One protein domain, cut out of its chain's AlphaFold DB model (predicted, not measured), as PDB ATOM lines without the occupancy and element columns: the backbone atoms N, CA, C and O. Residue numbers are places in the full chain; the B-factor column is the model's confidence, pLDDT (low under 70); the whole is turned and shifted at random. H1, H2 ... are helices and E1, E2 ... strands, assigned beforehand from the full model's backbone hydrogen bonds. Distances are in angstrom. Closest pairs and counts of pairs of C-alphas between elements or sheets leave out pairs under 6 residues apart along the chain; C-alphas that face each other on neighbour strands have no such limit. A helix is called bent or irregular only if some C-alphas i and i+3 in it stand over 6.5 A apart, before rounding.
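AT A GLANCE: This is residues 13 to 125 of the 127 residues of an uncharacterized protein of Streptomyces sp. SID69 (UniProt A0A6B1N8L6). A hairpin of two strands, E1 and E2, makes one end of an elongated model, and its tip, residues 113 to 118, sticks out. The rest is built round the long helix H3: H4 folds back along part of it to make a helical hairpin, short H1 crosses it, H2 meets its first residues, and two long loops, residues 19 to 33 and 44 to 63, lead into and out of H2. The printed part has 113 residues, with four named helices and then two named strands along the chain, H1, H2, H3, H4, E1 and E2; the sheet has the order E1, E2 and is antiparallel. The class is mostly helix, with 51 residues in helices and 12 in strands. The whole is loose, with a radius of gyration of the C-alphas of 16.7 A, and spans 55 by 32 by 23 A.

IN THESE COORDINATES: The sheet has two strands. E1 is residues 108 to 113, 16.3 A from first to last C-alpha, and E2 is residues 118 to 123, 15.0 A long, ending with C-alpha 123 at (158.366, 153.823, 229.997). The helix before them, H4, is residues 92 to 104 and is 18.4 A long. H3, the longest helix, is residues 64 to 85 and runs 32.2 A, from C-alpha 64 at (158.896, 176.692, 232.780) to C-alpha 85 at (169.690, 170.412, 203.111). H3 is neither bent nor irregular, but only just: C-alphas 65 and 68 are 6.1 A apart. H2 is residues 34 to 43, 14.3 A long, and H1 is residues 13 to 18, 8.8 A long, beginning with C-alpha 13 at (161.067, 166.295, 214.436).

HOW THE PARTS SIT: E1 and E2 form a hairpin of antiparallel neighbour strands, with 147 degrees between their directions. The C-alphas of Leu 111 and Ala 120, which face each other, are 4.5 A apart. Across the pair, N 110 and O 121 are within hydrogen-bond range at 2.9 A, and so are N 119 and O 112 at 2.8 A. A tight link of 3 residues joins H4 to E1, while H4 and E2 are apart. H3 is the hub, touching three other helices, H1, H2 and H4, and the helix packing is mostly crossed: of the 3 pairs of helices that touch, 0 are at a shallow tilt. H3 and H4 form a helical hairpin: they touch and run opposite ways at a steep tilt of 39 degrees, and their closest C-alphas, those of His 76 and Ala 94, are 4.5 A apart. H1 touches H3 at residues 74 to 78 alone, about perpendicular at 82 degrees, the closest C-alphas being those of Val 17 and Arg 74, 5.5 A apart. H2 touches H3 at residues 64 to 67 alone, at a steep tilt of 58 degrees and running the same way, with the C-alphas of Pro 34 and Pro 64 closest at 5.8 A. H1 and H2 are apart, and H3 is apart from both strands. In H1, H2 and H4 every O i to N i+4 pair is within hydrogen-bond range; in H3 it is 16 of 18.

THE WHOLE: The two C-alphas farthest apart are those of Asp 25 and Thr 116, at 56.9 A. Asp 25 lies between residues 22 to 23 and residues 26 to 27, which form a short antiparallel pairing outside the named strands. The printed part has no cut, and its first and last C-alphas, those of Ala 13 and Thr 125, are 20.7 A apart. The links from H1 to H2, with 15 residues, and from H2 to H3, with 20 residues, are long; the one from H3 to H4 is short. The mean pLDDT of the printed part is 87.7, and residues 49 to 60 are under 70.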
ATOM      1  N   ALA A  13     159.868 165.467 214.370       92.69
ATOM      2  CA  ALA A  13     161.067 166.295 214.436       92.69
ATOM      3  C   ALA A  13     160.964 167.567 213.566       92.69
ATOM      4  O   ALA A  13     161.450 168.623 213.966       92.69
ATOM      5  N   LEU A  14     160.321 167.479 212.399       94.31
ATOM      6  CA  LEU A  14     160.053 168.618 211.519       94.31
ATOM      7  C   LEU A  14     158.925 169.485 212.068       94.31
ATOM      8  O   LEU A  14     159.093 170.698 212.124       94.31
ATOM      9  N   ASP A  15     157.844 168.879 212.566       95.25
ATOM     10  CA  ASP A  15     156.761 169.619 213.229       95.25
ATOM     11  C   ASP A  15     157.313 170.457 214.398       95.25
ATOM     12  O   ASP A  15     157.021 171.648 214.511       95.25
ATOM     13  N   LEU A  16     158.221 169.885 215.205       95.88
ATOM     14  CA  LEU A  16     158.918 170.603 216.275       95.88
ATOM     15  C   LEU A  16     159.752 171.783 215.749       95.88
ATOM     16  O   LEU A  16     159.704 172.864 216.333       95.88
ATOM     17  N   VAL A  17     160.517 171.620 214.666       96.38
ATOM     18  CA  VAL A  17     161.281 172.727 214.051       96.38
ATOM     19  C   VAL A  17     160.343 173.813 213.512       96.38
ATOM     20  O   VAL A  17     160.595 175.004 213.708       96.38
ATOM     21  N   ASN A  18     159.215 173.412 212.926       94.56
ATOM     22  CA  ASN A  18     158.208 174.298 212.346       94.56
ATOM     23  C   ASN A  18     157.422 175.109 213.391       94.56
ATOM     24  O   ASN A  18     156.733 176.061 213.030       94.56
ATOM     25  N   THR A  19     157.601 174.840 214.689       95.75
ATOM     26  CA  THR A  19     157.121 175.724 215.768       95.75
ATOM     27  C   THR A  19     157.864 177.060 215.846       95.75
ATOM     28  O   THR A  19     157.525 177.905 216.675       95.75
ATOM     29  N   ARG A  20     158.877 177.282 214.998       94.94
ATOM     30  CA  ARG A  20     159.587 178.557 214.898       94.94
ATOM     31  C   ARG A  20     159.486 179.191 213.499       94.94
ATOM     32  O   ARG A  20     160.517 179.406 212.848       94.94
ATOM     33  N   PRO A  21     158.268 179.483 213.001       91.50
ATOM     34  CA  PRO A  21     158.074 179.974 211.643       91.50
ATOM     35  C   PRO A  21     158.677 181.370 211.443       91.50
ATOM     36  O   PRO A  21     158.722 182.202 212.356       91.50
ATOM     37  N   LEU A  22     159.107 181.647 210.210       89.19
ATOM     38  CA  LEU A  22     159.476 182.994 209.786       89.19
ATOM     39  C   LEU A  22     158.205 183.819 209.548       89.19
ATOM     40  O   LEU A  22     157.353 183.442 208.749       89.19
ATOM     41  N   SER A  23     158.096 184.951 210.232       84.88
ATOM     42  CA  SER A  23     157.059 185.968 210.048       84.88
ATOM     43  C   SER A  23     157.681 187.267 209.524       84.88
ATOM     44  O   SER A  23     158.905 187.393 209.462       84.88
ATOM     45  N   GLY A  24     156.849 188.249 209.161       83.25
ATOM     46  CA  GLY A  24     157.315 189.545 208.644       83.25
ATOM     47  C   GLY A  24     158.311 190.270 209.560       83.25
ATOM     48  O   GLY A  24     159.237 190.901 209.062       83.25
ATOM     49  N   ASP A  25     158.178 190.096 210.878       84.38
ATOM     50  CA  ASP A  25     159.044 190.707 211.899       84.38
ATOM     51  C   ASP A  25     160.195 189.789 212.366       84.38
ATOM     52  O   ASP A  25     160.905 190.096 213.325       84.38
ATOM     53  N   GLY A  26     160.391 188.645 211.702       88.31
ATOM     54  CA  GLY A  26     161.391 187.639 212.054       88.31
ATOM     55  C   GLY A  26     160.779 186.331 212.550       88.31
ATOM     56  O   GLY A  26     159.609 186.030 212.316       88.31
ATOM     57  N   ARG A  27     161.596 185.496 213.197       89.19
ATOM     58  CA  ARG A  27     161.146 184.191 213.694       89.19
ATOM     59  C   ARG A  27     160.314 184.338 214.964       89.19
ATOM     60  O   ARG A  27     160.798 184.888 215.950       89.19
ATOM     61  N   VAL A  28     159.110 183.777 214.947       92.06
ATOM     62  CA  VAL A  28     158.207 183.721 216.104       92.06
ATOM     63  C   VAL A  28     158.384 182.377 216.798       92.06
ATOM     64  O   VAL A  28     158.452 181.360 216.122       92.06
ATOM     65  N   ASP A  29     158.473 182.359 218.128       94.12
ATOM     66  CA  ASP A  29     158.523 181.112 218.897       94.12
ATOM     67  C   ASP A  29     157.118 180.702 219.355       94.12
ATOM     68  O   ASP A  29     156.537 181.330 220.242       94.12
ATOM     69  N   LEU A  30     156.577 179.642 218.754       94.88
ATOM     70  CA  LEU A  30     155.274 179.080 219.114       94.88
ATOM     71  C   LEU A  30     155.344 178.109 220.298       94.88
ATOM     72  O   LEU A  30     154.316 177.547 220.648       94.88
ATOM     73  N   LEU A  31     156.515 177.927 220.916       95.31
ATOM     74  CA  LEU A  31     156.734 177.174 222.158       95.31
ATOM     75  C   LEU A  31     157.428 178.044 223.219       95.31
ATOM     76  O   LEU A  31     158.200 177.538 224.029       95.31
ATOM     77  N   GLY A  32     157.206 179.360 223.210       94.38
ATOM     78  CA  GLY A  32     157.872 180.289 224.130       94.38
ATOM     79  C   GLY A  32     157.363 180.235 225.577       94.38
ATOM     80  O   GLY A  32     157.981 180.815 226.466       94.38
ATOM     81  N   THR A  33     156.235 179.566 225.825       94.62
ATOM     82  CA  THR A  33     155.591 179.470 227.143       94.62
ATOM     83  C   THR A  33     155.105 178.048 227.421       94.62
ATOM     84  O   THR A  33     154.816 177.313 226.472       94.62
ATOM     85  N   PRO A  34     154.925 177.653 228.694       93.75
ATOM     86  CA  PRO A  34     154.492 176.293 229.001       93.75
ATOM     87  C   PRO A  34     153.083 175.978 228.482       93.75
ATOM     88  O   PRO A  34     152.847 174.903 227.944       93.75
ATOM     89  N   ARG A  35     152.179 176.968 228.486       91.75
ATOM     90  CA  ARG A  35     150.847 176.855 227.867       91.75
ATOM     91  C   ARG A  35     150.918 176.564 226.364       91.75
ATOM     92  O   ARG A  35     150.121 175.798 225.830       91.75
ATOM     93  N   GLN A  36     151.853 177.203 225.663       94.00
ATOM     94  CA  GLN A  36     152.066 176.964 224.237       94.00
ATOM     95  C   GLN A  36     152.644 175.567 223.979       94.00
ATOM     96  O   GLN A  36     152.186 174.886 223.064       94.00
ATOM     97  N   LEU A  37     153.579 175.115 224.823       93.69
ATOM     98  CA  LEU A  37     154.083 173.742 224.789       93.69
ATOM     99  C   LEU A  37     152.963 172.725 225.037       93.69
ATOM    100  O   LEU A  37     152.809 171.794 224.254       93.69
ATOM    101  N   SER A  38     152.135 172.948 226.058       90.69
ATOM    102  CA  SER A  38     150.964 172.125 226.373       90.69
ATOM    103  C   SER A  38     150.017 171.992 225.176       90.69
ATOM    104  O   SER A  38     149.657 170.884 224.777       90.69
ATOM    105  N   ARG A  39     149.680 173.116 224.525       91.38
ATOM    106  CA  ARG A  39     148.838 173.118 223.318       91.38
ATOM    107  C   ARG A  39     149.458 172.303 222.185       91.38
ATOM    108  O   ARG A  39     148.748 171.541 221.541       91.38
ATOM    109  N   TRP A  40     150.757 172.452 221.930       92.94
ATOM    110  CA  TRP A  40     151.431 171.698 220.872       92.94
ATOM    111  C   TRP A  40     151.492 170.195 221.173       92.94
ATOM    112  O   TRP A  40     151.178 169.393 220.300       92.94
ATOM    113  N   LEU A  41     151.797 169.805 222.415       90.75
ATOM    114  CA  LEU A  41     151.768 168.398 222.835       90.75
ATOM    115  C   LEU A  41     150.373 167.784 222.667       90.75
ATOM    116  O   LEU A  41     150.260 166.645 222.225       90.75
ATOM    117  N   ALA A  42     149.313 168.549 222.946       88.19
ATOM    118  CA  ALA A  42     147.941 168.109 222.716       88.19
ATOM    119  C   ALA A  42     147.625 167.900 221.223       88.19
ATOM    120  O   ALA A  42     146.930 166.945 220.882       88.19
ATOM    121  N   LEU A  43     148.153 168.748 220.330       90.62
ATOM    122  CA  LEU A  43     148.009 168.573 218.877       90.62
ATOM    123  C   LEU A  43     148.752 167.331 218.357       90.62
ATOM    124  O   LEU A  43     148.334 166.739 217.367       90.62
ATOM    125  N   GLU A  44     149.834 166.933 219.027       89.81
ATOM    126  CA  GLU A  44     150.691 165.803 218.646       89.81
ATOM    127  C   GLU A  44     150.405 164.512 219.434       89.81
ATOM    128  O   GLU A  44     151.102 163.509 219.261       89.81
ATOM    129  N   ALA A  45     149.384 164.513 220.298       85.88
ATOM    130  CA  ALA A  45     149.150 163.471 221.299       85.88
ATOM    131  C   ALA A  45     149.091 162.054 220.703       85.88
ATOM    132  O   ALA A  45     149.737 161.139 221.220       85.88
ATOM    133  N   ASP A  46     148.408 161.889 219.569       83.62
ATOM    134  CA  ASP A  46     148.253 160.598 218.884       83.62
ATOM    135  C   ASP A  46     149.582 160.031 218.345       83.62
ATOM    136  O   ASP A  46     149.690 158.843 218.039       83.62
ATOM    137  N   ARG A  47     150.618 160.871 218.230       84.19
ATOM    138  CA  ARG A  47     151.914 160.543 217.619       84.19
ATOM    139  C   ARG A  47     153.037 160.361 218.640       84.19
ATOM    140  O   ARG A  47     154.086 159.822 218.292       84.19
ATOM    141  N   LEU A  48     152.824 160.762 219.896       78.88
ATOM    142  CA  LEU A  48     153.809 160.652 220.984       78.88
ATOM    143  C   LEU A  48     153.891 159.241 221.607       78.88
ATOM    144  O   LEU A  48     154.817 158.956 222.369       78.88
ATOM    145  N   GLY A  49     152.988 158.337 221.216       68.25
ATOM    146  CA  GLY A  49     152.991 156.923 221.597       68.25
ATOM    147  C   GLY A  49     152.446 156.631 223.001       68.25
ATOM    148  O   GLY A  49     152.250 157.517 223.837       68.25
ATOM    149  N   GLU A  50     152.209 155.343 223.269       54.03
ATOM    150  CA  GLU A  50     151.762 154.838 224.572       54.03
ATOM    151  C   GLU A  50     152.866 155.061 225.622       54.03
ATOM    152  O   GLU A  50     153.934 154.453 225.566       54.03
ATOM    153  N   GLY A  51     152.637 155.991 226.552       53.19
ATOM    154  CA  GLY A  51     153.625 156.405 227.559       53.19
ATOM    155  C   GLY A  51     153.595 157.899 227.888       53.19
ATOM    156  O   GLY A  51     153.965 158.266 229.002       53.19
ATOM    157  N   HIS A  52     153.087 158.736 226.974       57.88
ATOM    158  CA  HIS A  52     152.728 160.131 227.272       57.88
ATOM    159  C   HIS A  52     151.457 160.220 228.139       57.88
ATOM    160  O   HIS A  52     151.312 161.118 228.959       57.88
ATOM    161  N   THR A  53     150.565 159.233 228.016       50.84
ATOM    162  CA  THR A  53     149.271 159.170 228.713       50.84
ATOM    163  C   THR A  53     149.233 158.190 229.895       50.84
ATOM    164  O   THR A  53     148.260 158.182 230.643       50.84
ATOM    165  N   ALA A  54     150.273 157.371 230.106       41.97
ATOM    166  CA  ALA A  54     150.235 156.263 231.065       41.97
ATOM    167  C   ALA A  54     151.022 156.549 232.364       41.97
ATOM    168  O   ALA A  54     152.246 156.434 232.420       41.97
ATOM    169  N   GLU A  55     150.264 156.893 233.410       43.50
ATOM    170  CA  GLU A  55     150.475 156.540 234.831       43.50
ATOM    171  C   GLU A  55     151.797 156.920 235.523       43.50
ATOM    172  O   GLU A  55     152.246 156.256 236.455       43.50
ATOM    173  N   GLY A  56     152.386 158.053 235.153       41.78
ATOM    174  CA  GLY A  56     153.426 158.686 235.967       41.78
ATOM    175  C   GLY A  56     153.562 160.173 235.681       41.78
ATOM    176  O   GLY A  56     154.657 160.612 235.348       41.78
ATOM    177  N   GLY A  57     152.438 160.898 235.743       41.56
ATOM    178  CA  GLY A  57     152.362 162.345 235.492       41.56
ATOM    179  C   GLY A  57     151.521 162.760 234.279       41.56
ATOM    180  O   GLY A  57     151.674 163.870 233.789       41.56
ATOM    181  N   ALA A  58     150.632 161.899 233.772       44.34
ATOM    182  CA  ALA A  58     149.644 162.302 232.771       44.34
ATOM    183  C   ALA A  58     148.610 163.237 233.430       44.34
ATOM    184  O   ALA A  58     147.628 162.780 234.013       44.34
ATOM    185  N   GLY A  59     148.886 164.541 233.405       51.34
ATOM    186  CA  GLY A  59     148.000 165.577 233.938       51.34
ATOM    187  C   GLY A  59     148.702 166.838 234.434       51.34
ATOM    188  O   GLY A  59     148.018 167.833 234.657       51.34
ATOM    189  N   GLU A  60     150.028 166.828 234.601       63.06
ATOM    190  CA  GLU A  60     150.748 168.048 234.965       63.06
ATOM    191  C   GLU A  60     151.080 168.826 233.689       63.06
ATOM    192  O   GLU A  60     151.721 168.316 232.770       63.06
ATOM    193  N   GLU A  61     150.532 170.038 233.593       73.94
ATOM    194  CA  GLU A  61     150.866 170.963 232.516       73.94
ATOM    195  C   GLU A  61     152.380 171.225 232.564       73.94
ATOM    196  O   GLU A  61     152.905 171.393 233.669       73.94
ATOM    197  N   PRO A  62     153.082 171.264 231.412       87.00
ATOM    198  CA  PRO A  62     154.501 171.576 231.393       87.00
ATOM    199  C   PRO A  62     154.813 172.811 232.242       87.00
ATOM    200  O   PRO A  62     154.072 173.800 232.226       87.00
ATOM    201  N   GLY A  63     155.911 172.752 232.979       88.81
ATOM    202  CA  GLY A  63     156.464 173.862 233.731       88.81
ATOM    203  C   GLY A  63     157.415 174.720 232.887       88.81
ATOM    204  O   GLY A  63     157.784 174.369 231.764       88.81
ATOM    205  N   PRO A  64     157.866 175.871 233.420       91.62
ATOM    206  CA  PRO A  64     158.896 176.692 232.780       91.62
ATOM    207  C   PRO A  64     160.205 175.938 232.502       91.62
ATOM    208  O   PRO A  64     160.851 176.201 231.487       91.62
ATOM    209  N   ASP A  65     160.571 174.994 233.371       90.75
ATOM    210  CA  ASP A  65     161.820 174.233 233.271       90.75
ATOM    211  C   ASP A  65     161.814 173.226 232.104       90.75
ATOM    212  O   ASP A  65     162.880 172.881 231.589       90.75
ATOM    213  N   ASP A  66     160.635 172.851 231.595       89.38
ATOM    214  CA  ASP A  66     160.479 171.919 230.467       89.38
ATOM    215  C   ASP A  66     160.775 172.571 229.109       89.38
ATOM    216  O   ASP A  66     161.091 171.895 228.125       89.38
ATOM    217  N   LEU A  67     160.715 173.904 229.033       94.19
ATOM    218  CA  LEU A  67     160.938 174.634 227.783       94.19
ATOM    219  C   LEU A  67     162.384 174.505 227.297       94.19
ATOM    220  O   LEU A  67     162.623 174.311 226.105       94.19
ATOM    221  N   GLY A  68     163.352 174.580 228.215       94.62
ATOM    222  CA  GLY A  68     164.780 174.525 227.894       94.62
ATOM    223  C   GLY A  68     165.178 173.240 227.154       94.62
ATOM    224  O   GLY A  68     165.743 173.329 226.057       94.62
ATOM    225  N   PRO A  69     164.864 172.047 227.695       93.19
ATOM    226  CA  PRO A  69     165.111 170.773 227.024       93.19
ATOM    227  C   PRO A  69     164.445 170.668 225.646       93.19
ATOM    228  O   PRO A  69     165.105 170.290 224.674       93.19
ATOM    229  N   VAL A  70     163.169 171.058 225.522       94.44
ATOM    230  CA  VAL A  70     162.440 171.012 224.241       94.44
ATOM    231  C   VAL A  70     163.080 171.946 223.210       94.44
ATOM    232  O   VAL A  70     163.297 171.560 222.058       94.44
ATOM    233  N   HIS A  71     163.454 173.161 223.614       97.12
ATOM    234  CA  HIS A  71     164.141 174.119 222.745       97.12
ATOM    235  C   HIS A  71     165.525 173.634 222.321       97.12
ATOM    236  O   HIS A  71     165.907 173.849 221.170       97.12
ATOM    237  N   ALA A  72     166.258 172.956 223.205       97.12
ATOM    238  CA  ALA A  72     167.545 172.359 222.869       97.12
ATOM    239  C   ALA A  72     167.390 171.262 221.803       97.12
ATOM    240  O   ALA A  72     168.099 171.284 220.795       97.12
ATOM    241  N   VAL A  73     166.415 170.357 221.962       96.81
ATOM    242  CA  VAL A  73     166.102 169.331 220.950       96.81
ATOM    243  C   VAL A  73     165.710 169.975 219.621       96.81
ATOM    244  O   VAL A  73     166.233 169.575 218.575       96.81
ATOM    245  N   ARG A  74     164.860 171.011 219.644       97.69
ATOM    246  CA  ARG A  74     164.478 171.774 218.447       97.69
ATOM    247  C   ARG A  74     165.698 172.381 217.753       97.69
ATOM    248  O   ARG A  74     165.866 172.195 216.552       97.69
ATOM    249  N   GLY A  75     166.575 173.049 218.502       98.06
ATOM    250  CA  GLY A  75     167.774 173.693 217.961       98.06
ATOM    251  C   GLY A  75     168.781 172.701 217.373       98.06
ATOM    252  O   GLY A  75     169.336 172.939 216.300       98.06
ATOM    253  N   HIS A  76     168.997 171.559 218.029       98.56
ATOM    254  CA  HIS A  76     169.854 170.506 217.485       98.56
ATOM    255  C   HIS A  76     169.255 169.864 216.229       98.56
ATOM    256  O   HIS A  76     169.984 169.625 215.267       98.56
ATOM    257  N   THR A  77     167.941 169.633 216.212       98.06
ATOM    258  CA  THR A  77     167.232 169.105 215.036       98.06
ATOM    259  C   THR A  77     167.336 170.068 213.858       98.06
ATOM    260  O   THR A  77     167.728 169.652 212.771       98.06
ATOM    261  N   GLU A  78     167.079 171.360 214.079       97.69
ATOM    262  CA  GLU A  78     167.208 172.399 213.052       97.69
ATOM    263  C   GLU A  78     168.622 172.425 212.455       97.69
ATOM    264  O   GLU A  78     168.778 172.416 211.236       97.69
ATOM    265  N   ALA A  79     169.663 172.379 213.295       98.31
ATOM    266  CA  ALA A  79     171.051 172.379 212.833       98.31
ATOM    267  C   ALA A  79     171.408 171.140 211.990       98.31
ATOM    268  O   ALA A  79     172.166 171.247 211.025       98.31
ATOM    269  N   VAL A  80     170.875 169.966 212.346       98.44
ATOM    270  CA  VAL A  80     171.062 168.736 211.564       98.44
ATOM    271  C   VAL A  80     170.341 168.845 210.224       98.44
ATOM    272  O   VAL A  80     170.960 168.605 209.192       98.44
ATOM    273  N   VAL A  81     169.062 169.228 210.228       97.00
ATOM    274  CA  VAL A  81     168.253 169.354 209.008       97.00
ATOM    275  C   VAL A  81     168.874 170.370 208.052       97.00
ATOM    276  O   VAL A  81     169.047 170.054 206.879       97.00
ATOM    277  N   GLN A  82     169.286 171.538 208.549       97.56
ATOM    278  CA  GLN A  82     169.919 172.568 207.726       97.56
ATOM    279  C   GLN A  82     171.203 172.055 207.062       97.56
ATOM    280  O   GLN A  82     171.356 172.184 205.852       97.56
ATOM    281  N   ALA A  83     172.090 171.396 207.817       98.12
ATOM    282  CA  ALA A  83     173.312 170.831 207.249       98.12
ATOM    283  C   ALA A  83     173.018 169.791 206.156       98.12
ATOM    284  O   ALA A  83     173.674 169.795 205.119       98.12
ATOM    285  N   LEU A  84     172.011 168.935 206.359       97.38
ATOM    286  CA  LEU A  84     171.613 167.940 205.363       97.38
ATOM    287  C   LEU A  84     171.029 168.586 204.099       97.38
ATOM    288  O   LEU A  84     171.349 168.139 202.998       97.38
ATOM    289  N   LEU A  85     170.217 169.638 204.240       96.94
ATOM    290  CA  LEU A  85     169.690 170.412 203.111       96.94
ATOM    291  C   LEU A  85     170.808 171.098 202.314       96.94
ATOM    292  O   LEU A  85     170.745 171.142 201.087       96.94
ATOM    293  N   ASP A  86     171.857 171.553 202.999       98.12
ATOM    294  CA  ASP A  86     173.040 172.167 202.387       98.12
ATOM    295  C   ASP A  86     174.034 171.130 201.815       98.12
ATOM    296  O   ASP A  86     175.091 171.494 201.297       98.12
ATOM    297  N   GLY A  87     173.733 169.827 201.909       98.00
ATOM    298  CA  GLY A  87     174.620 168.748 201.459       98.00
ATOM    299  C   GLY A  87     175.889 168.588 202.306       98.00
ATOM    300  O   GLY A  87     176.878 168.016 201.844       98.00
ATOM    301  N   ALA A  88     175.881 169.098 203.536       98.38
ATOM    302  CA  ALA A  88     176.994 169.083 204.473       98.38
ATOM    303  C   ALA A  88     176.820 168.026 205.577       98.38
ATOM    304  O   ALA A  88     175.723 167.567 205.897       98.38
ATOM    305  N   ALA A  89     177.934 167.647 206.208       98.12
ATOM    306  CA  ALA A  89     177.900 166.790 207.389       98.12
ATOM    307  C   ALA A  89     177.264 167.537 208.584       98.12
ATOM    308  O   ALA A  89     177.660 168.676 208.854       98.12
ATOM    309  N   PRO A  90     176.337 166.915 209.343       98.31
ATOM    310  CA  PRO A  90     175.738 167.554 210.509       98.31
ATOM    311  C   PRO A  90     176.763 167.949 211.585       98.31
ATOM    312  O   PRO A  90     177.721 167.205 211.824       98.31
ATOM    313  N   PRO A  91     176.553 169.070 212.305       98.44
ATOM    314  CA  PRO A  91     177.443 169.471 213.386       98.44
ATOM    315  C   PRO A  91     177.522 168.401 214.481       98.44
ATOM    316  O   PRO A  91     176.506 167.976 215.034       98.44
ATOM    317  N   SER A  92     178.739 168.010 214.866       98.38
ATOM    318  CA  SER A  92     178.957 166.974 215.890       98.38
ATOM    319  C   SER A  92     178.323 167.322 217.242       98.38
ATOM    320  O   SER A  92     177.843 166.437 217.949       98.38
ATOM    321  N   ALA A  93     178.275 168.610 217.589       98.19
ATOM    322  CA  ALA A  93     177.607 169.099 218.790       98.19
ATOM    323  C   ALA A  93     176.085 168.876 218.748       98.19
ATOM    324  O   ALA A  93     175.507 168.530 219.773       98.19
ATOM    325  N   ALA A  94     175.451 169.015 217.579       98.19
ATOM    326  CA  ALA A  94     174.018 168.775 217.425       98.19
ATOM    327  C   ALA A  94     173.683 167.284 217.560       98.19
ATOM    328  O   ALA A  94     172.789 166.918 218.318       98.19
ATOM    329  N   LEU A  95     174.470 166.413 216.919       98.38
ATOM    330  CA  LEU A  95     174.323 164.959 217.063       98.38
ATOM    331  C   LEU A  95     174.505 164.504 218.520       98.38
ATOM    332  O   LEU A  95     173.738 163.683 219.028       98.38
ATOM    333  N   ARG A  96     175.503 165.067 219.212       98.12
ATOM    334  CA  ARG A  96     175.728 164.798 220.635       98.12
ATOM    335  C   ARG A  96     174.558 165.286 221.483       98.12
ATOM    336  O   ARG A  96     174.083 164.525 222.311       98.12
ATOM    337  N   GLY A  97     174.068 166.501 221.250       97.44
ATOM    338  CA  GLY A  97     172.936 167.063 221.987       97.44
ATOM    339  C   GLY A  97     171.665 166.218 221.872       97.44
ATOM    340  O   GLY A  97     171.031 165.932 222.883       97.44
ATOM    341  N   LEU A  98     171.347 165.722 220.671       96.06
ATOM    342  CA  LEU A  98     170.232 164.782 220.475       96.06
ATOM    343  C   LEU A  98     170.453 163.458 221.222       96.06
ATOM    344  O   LEU A  98     169.525 162.929 221.829       96.06
ATOM    345  N   THR A  99     171.685 162.942 221.218       95.94
ATOM    346  CA  THR A  99     172.034 161.719 221.959       95.94
ATOM    347  C   THR A  99     171.884 161.915 223.468       95.94
ATOM    348  O   THR A  99     171.342 161.046 224.148       95.94
ATOM    349  N   GLU A 100     172.333 163.049 224.007       94.88
ATOM    350  CA  GLU A 100     172.191 163.358 225.433       94.88
ATOM    351  C   GLU A 100     170.720 163.554 225.828       94.88
ATOM    352  O   GLU A 100     170.300 163.034 226.858       94.88
ATOM    353  N   ALA A 101     169.900 164.183 224.978       92.25
ATOM    354  CA  ALA A 101     168.457 164.281 225.209       92.25
ATOM    355  C   ALA A 101     167.789 162.895 225.289       92.25
ATOM    356  O   ALA A 101     166.993 162.627 226.186       92.25
ATOM    357  N   GLN A 102     168.163 161.969 224.400       89.50
ATOM    358  CA  GLN A 102     167.674 160.587 224.458       89.50
ATOM    359  C   GLN A 102     168.129 159.851 225.726       89.50
ATOM    360  O   GLN A 102     167.372 159.054 226.281       89.50
ATOM    361  N   ARG A 103     169.359 160.107 226.188       90.69
ATOM    362  CA  ARG A 103     169.907 159.517 227.419       90.69
ATOM    363  C   ARG A 103     169.253 160.056 228.682       90.69
ATOM    364  O   ARG A 103     169.176 159.312 229.653       90.69
ATOM    365  N   ALA A 104     168.788 161.302 228.669       88.56
ATOM    366  CA  ALA A 104     168.066 161.895 229.789       88.56
ATOM    367  C   ALA A 104     166.686 161.248 230.006       88.56
ATOM    368  O   ALA A 104     166.229 161.167 231.141       88.56
ATOM    369  N   ALA A 105     166.054 160.726 228.948       83.62
ATOM    370  CA  ALA A 105     164.743 160.074 229.004       83.62
ATOM    371  C   ALA A 105     164.753 158.678 228.337       83.62
ATOM    372  O   ALA A 105     164.063 158.452 227.330       83.62
ATOM    373  N   PRO A 106     165.527 157.712 228.867       83.31
ATOM    374  CA  PRO A 106     165.692 156.407 228.239       83.31
ATOM    375  C   PRO A 106     164.366 155.634 228.222       83.31
ATOM    376  O   PRO A 106     163.553 155.749 229.136       83.31
ATOM    377  N   ALA A 107     164.144 154.830 227.178       84.38
ATOM    378  CA  ALA A 107     162.994 153.927 227.121       84.38
ATOM    379  C   ALA A 107     163.369 152.640 227.844       84.38
ATOM    380  O   ALA A 107     164.090 151.805 227.297       84.38
ATOM    381  N   VAL A 108     162.877 152.486 229.066       86.06
ATOM    382  CA  VAL A 108     162.989 151.242 229.820       86.06
ATOM    383  C   VAL A 108     161.730 150.424 229.569       86.06
ATOM    384  O   VAL A 108     160.627 150.960 229.547       86.06
ATOM    385  N   ARG A 109     161.876 149.115 229.352       87.75
ATOM    386  CA  ARG A 109     160.721 148.221 229.248       87.75
ATOM    387  C   ARG A 109     160.156 147.988 230.645       87.75
ATOM    388  O   ARG A 109     160.822 147.379 231.478       87.75
ATOM    389  N   GLU A 110     158.942 148.457 230.883       86.94
ATOM    390  CA  GLU A 110     158.238 148.319 232.152       86.94
ATOM    391  C   GLU A 110     157.152 147.251 232.025       86.94
ATOM    392  O   GLU A 110     156.399 147.225 231.047       86.94
ATOM    393  N   LEU A 111     157.104 146.347 233.004       91.88
ATOM    394  CA  LEU A 111     156.063 145.332 233.105       91.88
ATOM    395  C   LEU A 111     154.901 145.896 233.927       91.88
ATOM    396  O   LEU A 111     155.121 146.409 235.022       91.88
ATOM    397  N   ARG A 112     153.675 145.776 233.417       87.81
ATOM    398  CA  ARG A 112     152.441 146.175 234.107       87.81
ATOM    399  C   ARG A 112     151.484 144.986 234.207       87.81
ATOM    400  O   ARG A 112     151.565 144.044 233.424       87.81
ATOM    401  N   TRP A 113     150.580 145.027 235.182       92.56
ATOM    402  CA  TRP A 113     149.434 144.121 235.266       92.56
ATOM    403  C   TRP A 113     148.175 144.910 234.911       92.56
ATOM    404  O   TRP A 113     147.845 145.862 235.612       92.56
ATOM    405  N   ASP A 114     147.480 144.531 233.839       88.38
ATOM    406  CA  ASP A 114     146.289 145.251 233.351       88.38
ATOM    407  C   ASP A 114     144.969 144.790 234.003       88.38
ATOM    408  O   ASP A 114     143.884 145.207 233.604       88.38
ATOM    409  N   GLY A 115     145.053 143.906 235.002       93.25
ATOM    410  CA  GLY A 115     143.904 143.236 235.616       93.25
ATOM    411  C   GLY A 115     143.698 141.799 235.129       93.25
ATOM    412  O   GLY A 115     143.101 141.005 235.855       93.25
ATOM    413  N   THR A 116     144.230 141.440 233.958       95.94
ATOM    414  CA  THR A 116     144.046 140.123 233.322       95.94
ATOM    415  C   THR A 116     145.344 139.450 232.881       95.94
ATOM    416  O   THR A 116     145.433 138.221 232.912       95.94
ATOM    417  N   SER A 117     146.352 140.225 232.477       94.12
ATOM    418  CA  SER A 117     147.614 139.718 231.949       94.12
ATOM    419  C   SER A 117     148.795 140.626 232.302       94.12
ATOM    420  O   SER A 117     148.638 141.801 232.643       94.12
ATOM    421  N   VAL A 118     150.005 140.060 232.242       94.50
ATOM    422  CA  VAL A 118     151.236 140.856 232.304       94.50
ATOM    423  C   VAL A 118     151.462 141.482 230.933       94.50
ATOM    424  O   VAL A 118     151.693 140.772 229.953       94.50
ATOM    425  N   THR A 119     151.451 142.807 230.881       92.56
ATOM    426  CA  THR A 119     151.787 143.599 229.699       92.56
ATOM    427  C   THR A 119     153.190 144.181 229.840       92.56
ATOM    428  O   THR A 119     153.747 144.274 230.936       92.56
ATOM    429  N   ALA A 120     153.811 144.538 228.716       89.50
ATOM    430  CA  ALA A 120     155.129 145.155 228.711       89.50
ATOM    431  C   ALA A 120     155.174 146.290 227.691       89.50
ATOM    432  O   ALA A 120     154.960 146.044 226.505       89.50
ATOM    433  N   GLY A 121     155.503 147.497 228.144       85.69
ATOM    434  CA  GLY A 121     155.554 148.697 227.309       85.69
ATOM    435  C   GLY A 121     156.784 149.555 227.608       85.69
ATOM    436  O   GLY A 121     157.428 149.373 228.645       85.69
ATOM    437  N   PRO A 122     157.168 150.464 226.700       83.81
ATOM    438  CA  PRO A 122     158.212 151.436 226.985       83.81
ATOM    439  C   PRO A 122     157.721 152.454 228.026       83.81
ATOM    440  O   PRO A 122     156.648 153.031 227.892       83.81
ATOM    441  N   ARG A 123     158.539 152.724 229.043       81.31
ATOM    442  CA  ARG A 123     158.366 153.823 229.997       81.31
ATOM    443  C   ARG A 123     159.600 154.711 229.967       81.31
ATOM    444  O   ARG A 123     160.727 154.223 229.874       81.31
ATOM    445  N   ARG A 124     159.376 156.020 230.053       80.81
ATOM    446  CA  ARG A 124     160.425 157.031 230.203       80.81
ATOM    447  C   ARG A 124     160.269 157.687 231.568       80.81
ATOM    448  O   ARG A 124     159.157 158.025 231.956       80.81
ATOM    449  N   THR A 125     161.377 157.828 232.285       72.75
ATOM    450  CA  THR A 125     161.458 158.482 233.605       72.75
ATOM    451  C   THR A 125     162.346 159.722 233.550       72.75
ATOM    452  O   THR A 125     162.952 160.084 234.556       72.75
TER     453      THR A 125